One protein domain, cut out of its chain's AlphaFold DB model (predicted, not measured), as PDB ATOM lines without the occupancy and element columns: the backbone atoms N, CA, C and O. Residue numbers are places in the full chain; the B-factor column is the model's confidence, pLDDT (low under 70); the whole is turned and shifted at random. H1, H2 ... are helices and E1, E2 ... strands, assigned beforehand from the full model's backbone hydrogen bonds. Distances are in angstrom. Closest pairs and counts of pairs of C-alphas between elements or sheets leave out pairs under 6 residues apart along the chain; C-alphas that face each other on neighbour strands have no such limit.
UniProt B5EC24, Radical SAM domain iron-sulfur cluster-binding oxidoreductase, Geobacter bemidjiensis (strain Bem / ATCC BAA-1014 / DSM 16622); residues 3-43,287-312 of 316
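This is residues 3 to 43 and 287 to 312 of the 316 residues of the protein "Radical SAM domain iron-sulfur cluster-binding oxidoreductase" of Geobacter bemidjiensis (strain Bem / ATCC BAA-1014 / DSM 16622) (UniProt B5EC24). A strongly twisted wall of four antiparallel strands, folded as a meander, makes one end of an elongated shape, and a long loop with one short helix, H1, makes the other. The length runs from the turn between E2 and E3, at Ala 23, to the loop around Thr 298, where two short stretches pair in a small hairpin, while H1 comes nearest to the sheet at the end of E1. The printed part has 67 residues with four named strands and then one named helix, in the order E1, E2, E3, E4, H1; the sheet's order is E1, E2, E3, E4, all antiparallel, and the class is mostly strand. The whole is only just compact, close to loose, with a radius of gyration of the C-alphas of 12.9 A. Its outline is only just elongated, with spans of 40 by 26 by 18 A.

The printed part begins with strand E1, residues 3 to 7, whose first C-alpha, that of Gln 3, is at (194.052, 226.791, 169.541); E1 is 13.6 A long from first to last C-alpha. Strand E2, residues 14 to 21, measures 22.0 A and ends with C-alpha 21 at (195.702, 237.603, 164.583). Strand E3, residues 25 to 31, measures 20.1 A. Strand E4, residues 35 to 42, measures 22.5 A. After the cut, residues 287 to 304 hold no named element. Helix H1, residues 305 to 311, measures 10.4 A and ends with C-alpha 311 at (199.604, 213.910, 154.509).

The four strands form a meander, each strand the antiparallel neighbour of the one before, with E1 and E4 as edge strands and E2 and E3 as inner strands. E1 and E2 are a hairpin, their directions 129 degrees apart; N 4 and O 17 are within hydrogen-bond range at 2.8 A, and so are N 15 and O 6 at 2.8 A. E2 and E3 are a hairpin at 153 degrees, with N 18 and O 28 at 2.8 A and N 26 and O 20 at 3.0 A, both within hydrogen-bond range. E3 and E4 are a hairpin at 157 degrees, with N 27 and O 39 at 2.8 A and N 37 and O 29 at 2.8 A, both within hydrogen-bond range. The sheet is strongly twisted, its C-alphas lying up to 6.1 A off their best plane. From edge to edge the strands' lines turn by 72 degrees and the way across the sheet turns by 76 degrees. The edge strands E1 and E4 are apart. H1 is not on the sheet, but only just, with 4 pairs of C-alphas within 10 A. The closest C-alphas of E1 and H1 are those of Leu 7 and Ile 311, 8.0 A apart. H1 is apart from E2 and from E3. In H1, 1 of 3 O i to N i+4 pairs is within hydrogen-bond range, beside 3 of 4 O i to N i+3 pairs. Residues 295 to 296 pair with residues 302 to 303, antiparallel.

The two C-alphas farthest apart are those of Ala 23 and Thr 298, at 41.8 A. Residues 44 to 286 are not printed, and C-alphas 43 and 287 are 19.3 A apart across this cut, which lies in the link from E4 to H1. Of the links that are printed whole, E2 to E3 and E3 to E4 are tight and E1 to E2 is short. The mean pLDDT of the printed part is 84.4. Confidence is under 70 at 18 residues: 292 to 293, 295 to 301, 303 and 305 to 312, which takes in H1 with its mean of 65.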
ATOM      1  N   GLN A   3     193.331 228.062 169.410       96.00
ATOM      2  CA  GLN A   3     194.052 226.791 169.541       96.00
ATOM      3  C   GLN A   3     193.554 225.787 168.501       96.00
ATOM      4  O   GLN A   3     192.352 225.499 168.436       96.00
ATOM      5  N   THR A   4     194.469 225.205 167.735       94.25
ATOM      6  CA  THR A   4     194.151 224.221 166.700       94.25
ATOM      7  C   THR A   4     195.160 223.070 166.641       94.25
ATOM      8  O   THR A   4     196.093 223.001 167.440       94.25
ATOM      9  N   THR A   5     194.925 222.136 165.727       92.62
ATOM     10  CA  THR A   5     195.842 221.063 165.354       92.62
ATOM     11  C   THR A   5     196.278 221.307 163.911       92.62
ATOM     12  O   THR A   5     195.457 221.653 163.068       92.62
ATOM     13  N   SER A   6     197.564 221.134 163.633       92.69
ATOM     14  CA  SER A   6     198.182 221.259 162.308       92.69
ATOM     15  C   SER A   6     199.028 220.014 162.029       92.69
ATOM     16  O   SER A   6     199.110 219.109 162.861       92.69
ATOM     17  N   LEU A   7     199.687 219.969 160.876       89.62
ATOM     18  CA  LEU A   7     200.735 219.000 160.563       89.62
ATOM     19  C   LEU A   7     202.131 219.605 160.745       89.62
ATOM     20  O   LEU A   7     202.321 220.818 160.592       89.62
ATOM     21  N   CYS A   8     203.104 218.759 161.078       88.94
ATOM     22  CA  CYS A   8     204.522 219.072 160.958       88.94
ATOM     23  C   CYS A   8     204.908 219.126 159.467       88.94
ATOM     24  O   CYS A   8     204.611 218.165 158.762       88.94
ATOM     25  N   PRO A   9     205.589 220.185 158.989       86.81
ATOM     26  CA  PRO A   9     206.038 220.275 157.595       86.81
ATOM     27  C   PRO A   9     207.027 219.187 157.160       86.81
ATOM     28  O   PRO A   9     207.188 218.968 155.968       86.81
ATOM     29  N   GLU A  10     207.691 218.520 158.109       87.25
ATOM     30  CA  GLU A  10     208.735 217.530 157.817       87.25
ATOM     31  C   GLU A  10     208.232 216.090 157.956       87.25
ATOM     32  O   GLU A  10     208.305 215.318 157.002       87.25
ATOM     33  N   CYS A  11     207.686 215.714 159.119       86.56
ATOM     34  CA  CYS A  11     207.205 214.344 159.346       86.56
ATOM     35  C   CYS A  11     205.708 214.140 159.118       86.56
ATOM     36  O   CYS A  11     205.222 213.031 159.325       86.56
ATOM     37  N   TYR A  12     204.956 215.189 158.764       83.81
ATOM     38  CA  TYR A  12     203.495 215.155 158.594       83.81
ATOM     39  C   TYR A  12     202.712 214.717 159.844       83.81
ATOM     40  O   TYR A  12     201.494 214.560 159.802       83.81
ATOM     41  N   GLY A  13     203.380 214.578 160.993       84.94
ATOM     42  CA  GLY A  13     202.739 214.256 162.261       84.94
ATOM     43  C   GLY A  13     201.789 215.367 162.710       84.94
ATOM     44  O   GLY A  13     202.081 216.555 162.552       84.94
ATOM     45  N   ARG A  14     200.653 214.986 163.304       89.75
ATOM     46  CA  ARG A  14     199.704 215.936 163.903       89.75
ATOM     47  C   ARG A  14     200.331 216.609 165.123       89.75
ATOM     48  O   ARG A  14     200.767 215.931 166.049       89.75
ATOM     49  N   ILE A  15     200.343 217.939 165.136       93.00
ATOM     50  CA  ILE A  15     200.950 218.760 166.189       93.00
ATOM     51  C   ILE A  15     200.003 219.875 166.634       93.00
ATOM     52  O   ILE A  15     199.197 220.383 165.852       93.00
ATOM     53  N   SER A  16     200.104 220.271 167.903       95.25
ATOM     54  CA  SER A  16     199.368 221.422 168.432       95.25
ATOM     55  C   SER A  16     199.859 222.719 167.790       95.25
ATOM     56  O   SER A  16     201.063 222.918 167.610       95.25
ATOM     57  N   ALA A  17     198.925 223.617 167.489       96.88
ATOM     58  CA  ALA A  17     199.209 224.896 166.857       96.88
ATOM     59  C   ALA A  17     198.357 226.025 167.450       96.88
ATOM     60  O   ALA A  17     197.231 225.819 167.908       96.88
ATOM     61  N   THR A  18     198.886 227.246 167.425       97.75
ATOM     62  CA  THR A  18     198.183 228.460 167.848       97.75
ATOM     63  C   THR A  18     198.108 229.447 166.694       97.75
ATOM     64  O   THR A  18     199.133 229.876 166.175       97.75
ATOM     65  N   ILE A  19     196.894 229.866 166.341       97.62
ATOM     66  CA  ILE A  19     196.660 230.943 165.380       97.62
ATOM     67  C   ILE A  19     196.604 232.285 166.119       97.62
ATOM     68  O   ILE A  19     195.829 232.475 167.071       97.62
ATOM     69  N   ARG A  20     197.423 233.234 165.664       97.56
ATOM     70  CA  ARG A  20     197.487 234.619 166.136       97.56
ATOM     71  C   ARG A  20     197.013 235.564 165.042       97.56
ATOM     72  O   ARG A  20     197.392 235.434 163.885       97.56
ATOM     73  N   VAL A  21     196.212 236.541 165.451       97.50
ATOM     74  CA  VAL A  21     195.702 237.603 164.583       97.50
ATOM     75  C   VAL A  21     196.484 238.871 164.906       97.50
ATOM     76  O   VAL A  21     196.481 239.312 166.057       97.50
ATOM     77  N   GLY A  22     197.188 239.407 163.914       95.81
ATOM     78  CA  GLY A  22     197.919 240.670 163.980       95.81
ATOM     79  C   GLY A  22     197.639 241.503 162.731       95.81
ATOM     80  O   GLY A  22     196.487 241.626 162.326       95.81
ATOM     81  N   ALA A  23     198.689 242.052 162.110       96.31
ATOM     82  CA  ALA A  23     198.574 242.675 160.786       96.31
ATOM     83  C   ALA A  23     198.209 241.654 159.693       96.31
ATOM     84  O   ALA A  23     197.515 241.997 158.746       96.31
ATOM     85  N   THR A  24     198.650 240.410 159.871       97.00
ATOM     86  CA  THR A  24     198.235 239.219 159.125       97.00
ATOM     87  C   THR A  24     197.854 238.120 160.120       97.00
ATOM     88  O   THR A  24     198.039 238.273 161.339       97.00
ATOM     89  N   VAL A  25     197.311 237.008 159.629       98.00
ATOM     90  CA  VAL A  25     196.986 235.840 160.451       98.00
ATOM     91  C   VAL A  25     198.072 234.792 160.292       98.00
ATOM     92  O   VAL A  25     198.342 234.314 159.193       98.00
ATOM     93  N   VAL A  26     198.690 234.413 161.406       97.44
ATOM     94  CA  VAL A  26     199.820 233.478 161.433       97.44
ATOM     95  C   VAL A  26     199.536 232.310 162.363       97.44
ATOM     96  O   VAL A  26     198.844 232.454 163.371       97.44
ATOM     97  N   MET A  27     200.093 231.154 162.032       97.00
ATOM     98  CA  MET A  27     200.057 229.937 162.825       97.00
ATOM     99  C   MET A  27     201.454 229.633 163.343       97.00
ATOM    100  O   MET A  27     202.370 229.461 162.546       97.00
ATOM    101  N   ASP A  28     201.590 229.506 164.661       97.56
ATOM    102  CA  ASP A  28     202.779 228.931 165.285       97.56
ATOM    103  C   ASP A  28     202.500 227.483 165.674       97.56
ATOM    104  O   ASP A  28     201.445 227.174 166.240       97.56
ATOM    105  N   LYS A  29     203.453 226.597 165.407       95.94
ATOM    106  CA  LYS A  29     203.347 225.168 165.703       95.94
ATOM    107  C   LYS A  29     204.707 224.598 166.077       95.94
ATOM    108  O   LYS A  29     205.725 225.036 165.551       95.94
ATOM    109  N   THR A  30     204.725 223.609 166.965       96.62
ATOM    110  CA  THR A  30     205.974 222.994 167.435       96.62
ATOM    111  C   THR A  30     205.881 221.480 167.342       96.62
ATOM    112  O   THR A  30     205.032 220.860 167.982       96.62
ATOM    113  N   CYS A  31     206.767 220.885 166.550       95.56
ATOM    114  CA  CYS A  31     206.978 219.449 166.484       95.56
ATOM    115  C   CYS A  31     208.017 219.024 167.538       95.56
ATOM    116  O   CYS A  31     209.074 219.652 167.617       95.56
ATOM    117  N   PRO A  32     207.773 217.954 168.319       95.69
ATOM    118  CA  PRO A  32     208.762 217.421 169.262       95.69
ATOM    119  C   PRO A  32     210.084 216.991 168.611       95.69
ATOM    120  O   PRO A  32     211.116 217.009 169.275       95.69
ATOM    121  N   GLU A  33     210.049 216.613 167.332       95.94
ATOM    122  CA  GLU A  33     211.210 216.122 166.578       95.94
ATOM    123  C   GLU A  33     211.861 217.222 165.729       95.94
ATOM    124  O   GLU A  33     213.081 217.353 165.729       95.94
ATOM    125  N   HIS A  34     211.049 218.044 165.054       95.25
ATOM    126  CA  HIS A  34     211.521 218.998 164.038       95.25
ATOM    127  C   HIS A  34     211.479 220.470 164.491       95.25
ATOM    128  O   HIS A  34     211.816 221.373 163.735       95.25
ATOM    129  N   GLY A  35     211.088 220.744 165.741       96.25
ATOM    130  CA  GLY A  35     211.141 222.089 166.319       96.25
ATOM    131  C   GLY A  35     209.961 222.992 165.948       96.25
ATOM    132  O   GLY A  35     208.850 222.525 165.696       96.25
ATOM    133  N   ALA A  36     210.178 224.308 166.027       96.75
ATOM    134  CA  ALA A  36     209.138 225.323 165.867       96.75
ATOM    135  C   ALA A  36     209.040 225.834 164.424       96.75
ATOM    136  O   ALA A  36     210.050 226.103 163.780       96.75
ATOM    137  N   PHE A  37     207.808 226.047 163.971       96.06
ATOM    138  CA  PHE A  37     207.467 226.603 162.667       96.06
ATOM    139  C   PHE A  37     206.454 227.737 162.847       96.06
ATOM    140  O   PHE A  37     205.567 227.653 163.701       96.06
ATOM    141  N   THR A  38     206.552 228.756 161.996       95.75
ATOM    142  CA  THR A  38     205.545 229.812 161.870       95.75
ATOM    143  C   THR A  38     205.195 229.973 160.399       95.75
ATOM    144  O   THR A  38     206.083 230.199 159.580       95.75
ATOM    145  N   SER A  39     203.907 229.898 160.078       93.12
ATOM    146  CA  SER A  39     203.408 229.988 158.703       93.12
ATOM    147  C   SER A  39     202.196 230.907 158.636       93.12
ATOM    148  O   SER A  39     201.444 231.052 159.600       93.12
ATOM    149  N   MET A  40     201.999 231.558 157.496       94.56
ATOM    150  CA  MET A  40     200.870 232.461 157.297       94.56
ATOM    151  C   MET A  40     199.611 231.682 156.924       94.56
ATOM    152  O   MET A  40     199.651 230.795 156.076       94.56
ATOM    153  N   VAL A  41     198.498 232.011 157.573       94.44
ATOM    154  CA  VAL A  41     197.184 231.379 157.371       94.44
ATOM    155  C   VAL A  41     196.300 232.226 156.468       94.44
ATOM    156  O   VAL A  41     195.549 231.672 155.676       94.44
ATOM    157  N   GLU A  42     196.384 233.550 156.596       96.19
ATOM    158  CA  GLU A  42     195.622 234.508 155.798       96.19
ATOM    159  C   GLU A  42     196.310 235.884 155.842       96.19
ATOM    160  O   GLU A  42     196.824 236.287 156.892       96.19
ATOM    161  N   HIS A  43     196.316 236.604 154.718       96.25
ATOM    162  CA  HIS A  43     196.843 237.965 154.622       96.25
ATOM    163  C   HIS A  43     195.940 238.975 155.338       96.25
ATOM    164  O   HIS A  43     196.428 239.711 156.193       96.25
ATOM    165  N   LYS A 287     191.230 221.727 162.244       87.69
ATOM    166  CA  LYS A 287     189.889 221.967 162.794       87.69
ATOM    167  C   LYS A 287     188.998 222.767 161.845       87.69
ATOM    168  O   LYS A 287     187.783 222.671 161.957       87.69
ATOM    169  N   ASP A 288     189.577 223.588 160.967       86.81
ATOM    170  CA  ASP A 288     188.825 224.340 159.952       86.81
ATOM    171  C   ASP A 288     188.325 223.418 158.833       86.81
ATOM    172  O   ASP A 288     187.193 223.545 158.375       86.81
ATOM    173  N   ILE A 289     189.148 222.443 158.440       82.75
ATOM    174  CA  ILE A 289     188.821 221.461 157.393       82.75
ATOM    175  C   ILE A 289     188.308 220.123 157.937       82.75
ATOM    176  O   ILE A 289     188.304 219.122 157.220       82.75
ATOM    177  N   ASP A 290     187.909 220.090 159.205       79.44
ATOM    178  CA  ASP A 290     187.421 218.891 159.879       79.44
ATOM    179  C   ASP A 290     186.121 218.421 159.212       79.44
ATOM    180  O   ASP A 290     185.073 219.058 159.336       79.44
ATOM    181  N   CYS A 291     186.191 217.335 158.446       75.06
ATOM    182  CA  CYS A 291     185.046 216.792 157.725       75.06
ATOM    183  C   CYS A 291     185.038 215.261 157.760       75.06
ATOM    184  O   CYS A 291     186.091 214.626 157.792       75.06
ATOM    185  N   GLY A 292     183.850 214.664 157.783       69.44
ATOM    186  CA  GLY A 292     183.697 213.224 157.591       69.44
ATOM    187  C   GLY A 292     183.632 212.848 156.103       69.44
ATOM    188  O   GLY A 292     183.742 213.726 155.245       69.44
ATOM    189  N   PRO A 293     183.435 211.555 155.797       66.56
ATOM    190  CA  PRO A 293     183.630 210.415 156.683       66.56
ATOM    191  C   PRO A 293     185.118 210.240 157.017       66.56
ATOM    192  O   PRO A 293     186.011 210.585 156.239       66.56
ATOM    193  N   TRP A 294     185.372 209.706 158.208       71.88
ATOM    194  CA  TRP A 294     186.716 209.419 158.693       71.88
ATOM    195  C   TRP A 294     187.048 207.956 158.457       71.88
ATOM    196  O   TRP A 294     186.212 207.086 158.678       71.88
ATOM    197  N   TYR A 295     188.287 207.684 158.084       66.25
ATOM    198  CA  TYR A 295     188.806 206.334 157.965       66.25
ATOM    199  C   TYR A 295     190.154 206.224 158.657       66.25
ATOM    200  O   TYR A 295     190.903 207.191 158.792       66.25
ATOM    201  N   THR A 296     190.466 205.016 159.096       67.38
ATOM    202  CA  THR A 296     191.754 204.706 159.703       67.38
ATOM    203  C   THR A 296     192.663 204.150 158.614       67.38
ATOM    204  O   THR A 296     192.348 203.119 158.021       67.38
ATOM    205  N   ALA A 297     193.768 204.835 158.319       62.34
ATOM    206  CA  ALA A 297     194.800 204.309 157.430       62.34
ATOM    207  C   ALA A 297     195.490 203.080 158.060       62.34
ATOM    208  O   ALA A 297     195.329 202.811 159.253       62.34
ATOM    209  N   THR A 298     196.260 202.311 157.280       54.41
ATOM    210  CA  THR A 298     196.885 201.064 157.781       54.41
ATOM    211  C   THR A 298     197.882 201.307 158.918       54.41
ATOM    212  O   THR A 298     198.092 200.425 159.747       54.41
ATOM    213  N   ASP A 299     198.450 202.511 158.995       63.53
ATOM    214  CA  ASP A 299     199.341 202.962 160.067       63.53
ATOM    215  C   ASP A 299     198.592 203.414 161.338       63.53
ATOM    216  O   ASP A 299     199.208 203.855 162.309       63.53
ATOM    217  N   GLY A 300     197.260 203.301 161.351       68.19
ATOM    218  CA  GLY A 300     196.402 203.696 162.462       68.19
ATOM    219  C   GLY A 300     196.040 205.182 162.483       68.19
ATOM    220  O   GLY A 300     195.323 205.611 163.392       68.19
ATOM    221  N   THR A 301     196.500 205.986 161.519       67.12
ATOM    222  CA  THR A 301     196.151 207.409 161.467       67.12
ATOM    223  C   THR A 301     194.701 207.603 161.029       67.12
ATOM    224  O   THR A 301     194.254 207.076 160.010       67.12
ATOM    225  N   LEU A 302     193.938 208.370 161.813       70.69
ATOM    226  CA  LEU A 302     192.574 208.755 161.454       70.69
ATOM    227  C   LEU A 302     192.639 209.875 160.417       70.69
ATOM    228  O   LEU A 302     193.051 210.981 160.754       70.69
ATOM    229  N   ASN A 303     192.209 209.619 159.192       68.56
ATOM    230  CA  ASN A 303     192.207 210.582 158.102       68.56
ATOM    231  C   ASN A 303     190.791 210.820 157.587       68.56
ATOM    232  O   ASN A 303     189.892 210.004 157.764       68.56
ATOM    233  N   ASN A 304     190.606 211.963 156.949       70.88
ATOM    234  CA  ASN A 304     189.477 212.220 156.078       70.88
ATOM    235  C   ASN A 304     190.005 212.601 154.695       70.88
ATOM    236  O   ASN A 304     191.211 212.646 154.447       70.88
ATOM    237  N   LEU A 305     189.083 212.924 153.800       65.31
ATOM    238  CA  LEU A 305     189.405 213.386 152.464       65.31
ATOM    239  C   LEU A 305     190.425 214.533 152.429       65.31
ATOM    240  O   LEU A 305     191.433 214.463 151.724       65.31
ATOM    241  N   ALA A 306     190.145 215.594 153.183       67.50
ATOM    242  CA  ALA A 306     190.922 216.819 153.160       67.50
ATOM    243  C   ALA A 306     192.324 216.604 153.747       67.50
ATOM    244  O   ALA A 306     193.294 217.150 153.229       67.50
ATOM    245  N   THR A 307     192.461 215.770 154.781       68.44
ATOM    246  CA  THR A 307     193.758 215.483 155.402       68.44
ATOM    247  C   THR A 307     194.603 214.521 154.577       68.44
ATOM    248  O   THR A 307     195.824 214.660 154.565       68.44
ATOM    249  N   THR A 308     193.992 213.588 153.843       65.69
ATOM    250  CA  THR A 308     194.736 212.620 153.020       65.69
ATOM    251  C   THR A 308     195.505 213.282 151.886       65.69
ATOM    252  O   THR A 308     196.662 212.936 151.656       65.69
ATOM    253  N   CYS A 309     194.928 214.292 151.229       60.69
ATOM    254  CA  CYS A 309     195.645 215.053 150.202       60.69
ATOM    255  C   CYS A 309     196.880 215.791 150.754       60.69
ATOM    256  O   CYS A 309     197.821 216.049 150.008       60.69
ATOM    257  N   ILE A 310     196.900 216.123 152.050       64.69
ATOM    258  CA  ILE A 310     197.983 216.895 152.682       64.69
ATOM    259  C   ILE A 310     199.072 215.975 153.251       64.69
ATOM    260  O   ILE A 310     200.248 216.319 153.203       64.69
ATOM    261  N   ILE A 311     198.696 214.806 153.773       63.31
ATOM    262  CA  ILE A 311     199.604 213.910 154.509       63.31
ATOM    263  C   ILE A 311     200.375 212.955 153.584       63.31
ATOM    264  O   ILE A 311     201.340 212.372 154.051       63.31
ATOM    265  N   ASN A 312     199.982 212.826 152.307       55.84
ATOM    266  CA  ASN A 312     200.331 211.806 151.295       55.84
ATOM    267  C   ASN A 312     201.733 211.132 151.319       55.84
ATOM    268  O   ASN A 312     202.454 211.093 150.326       55.84
TER     269      ASN A 312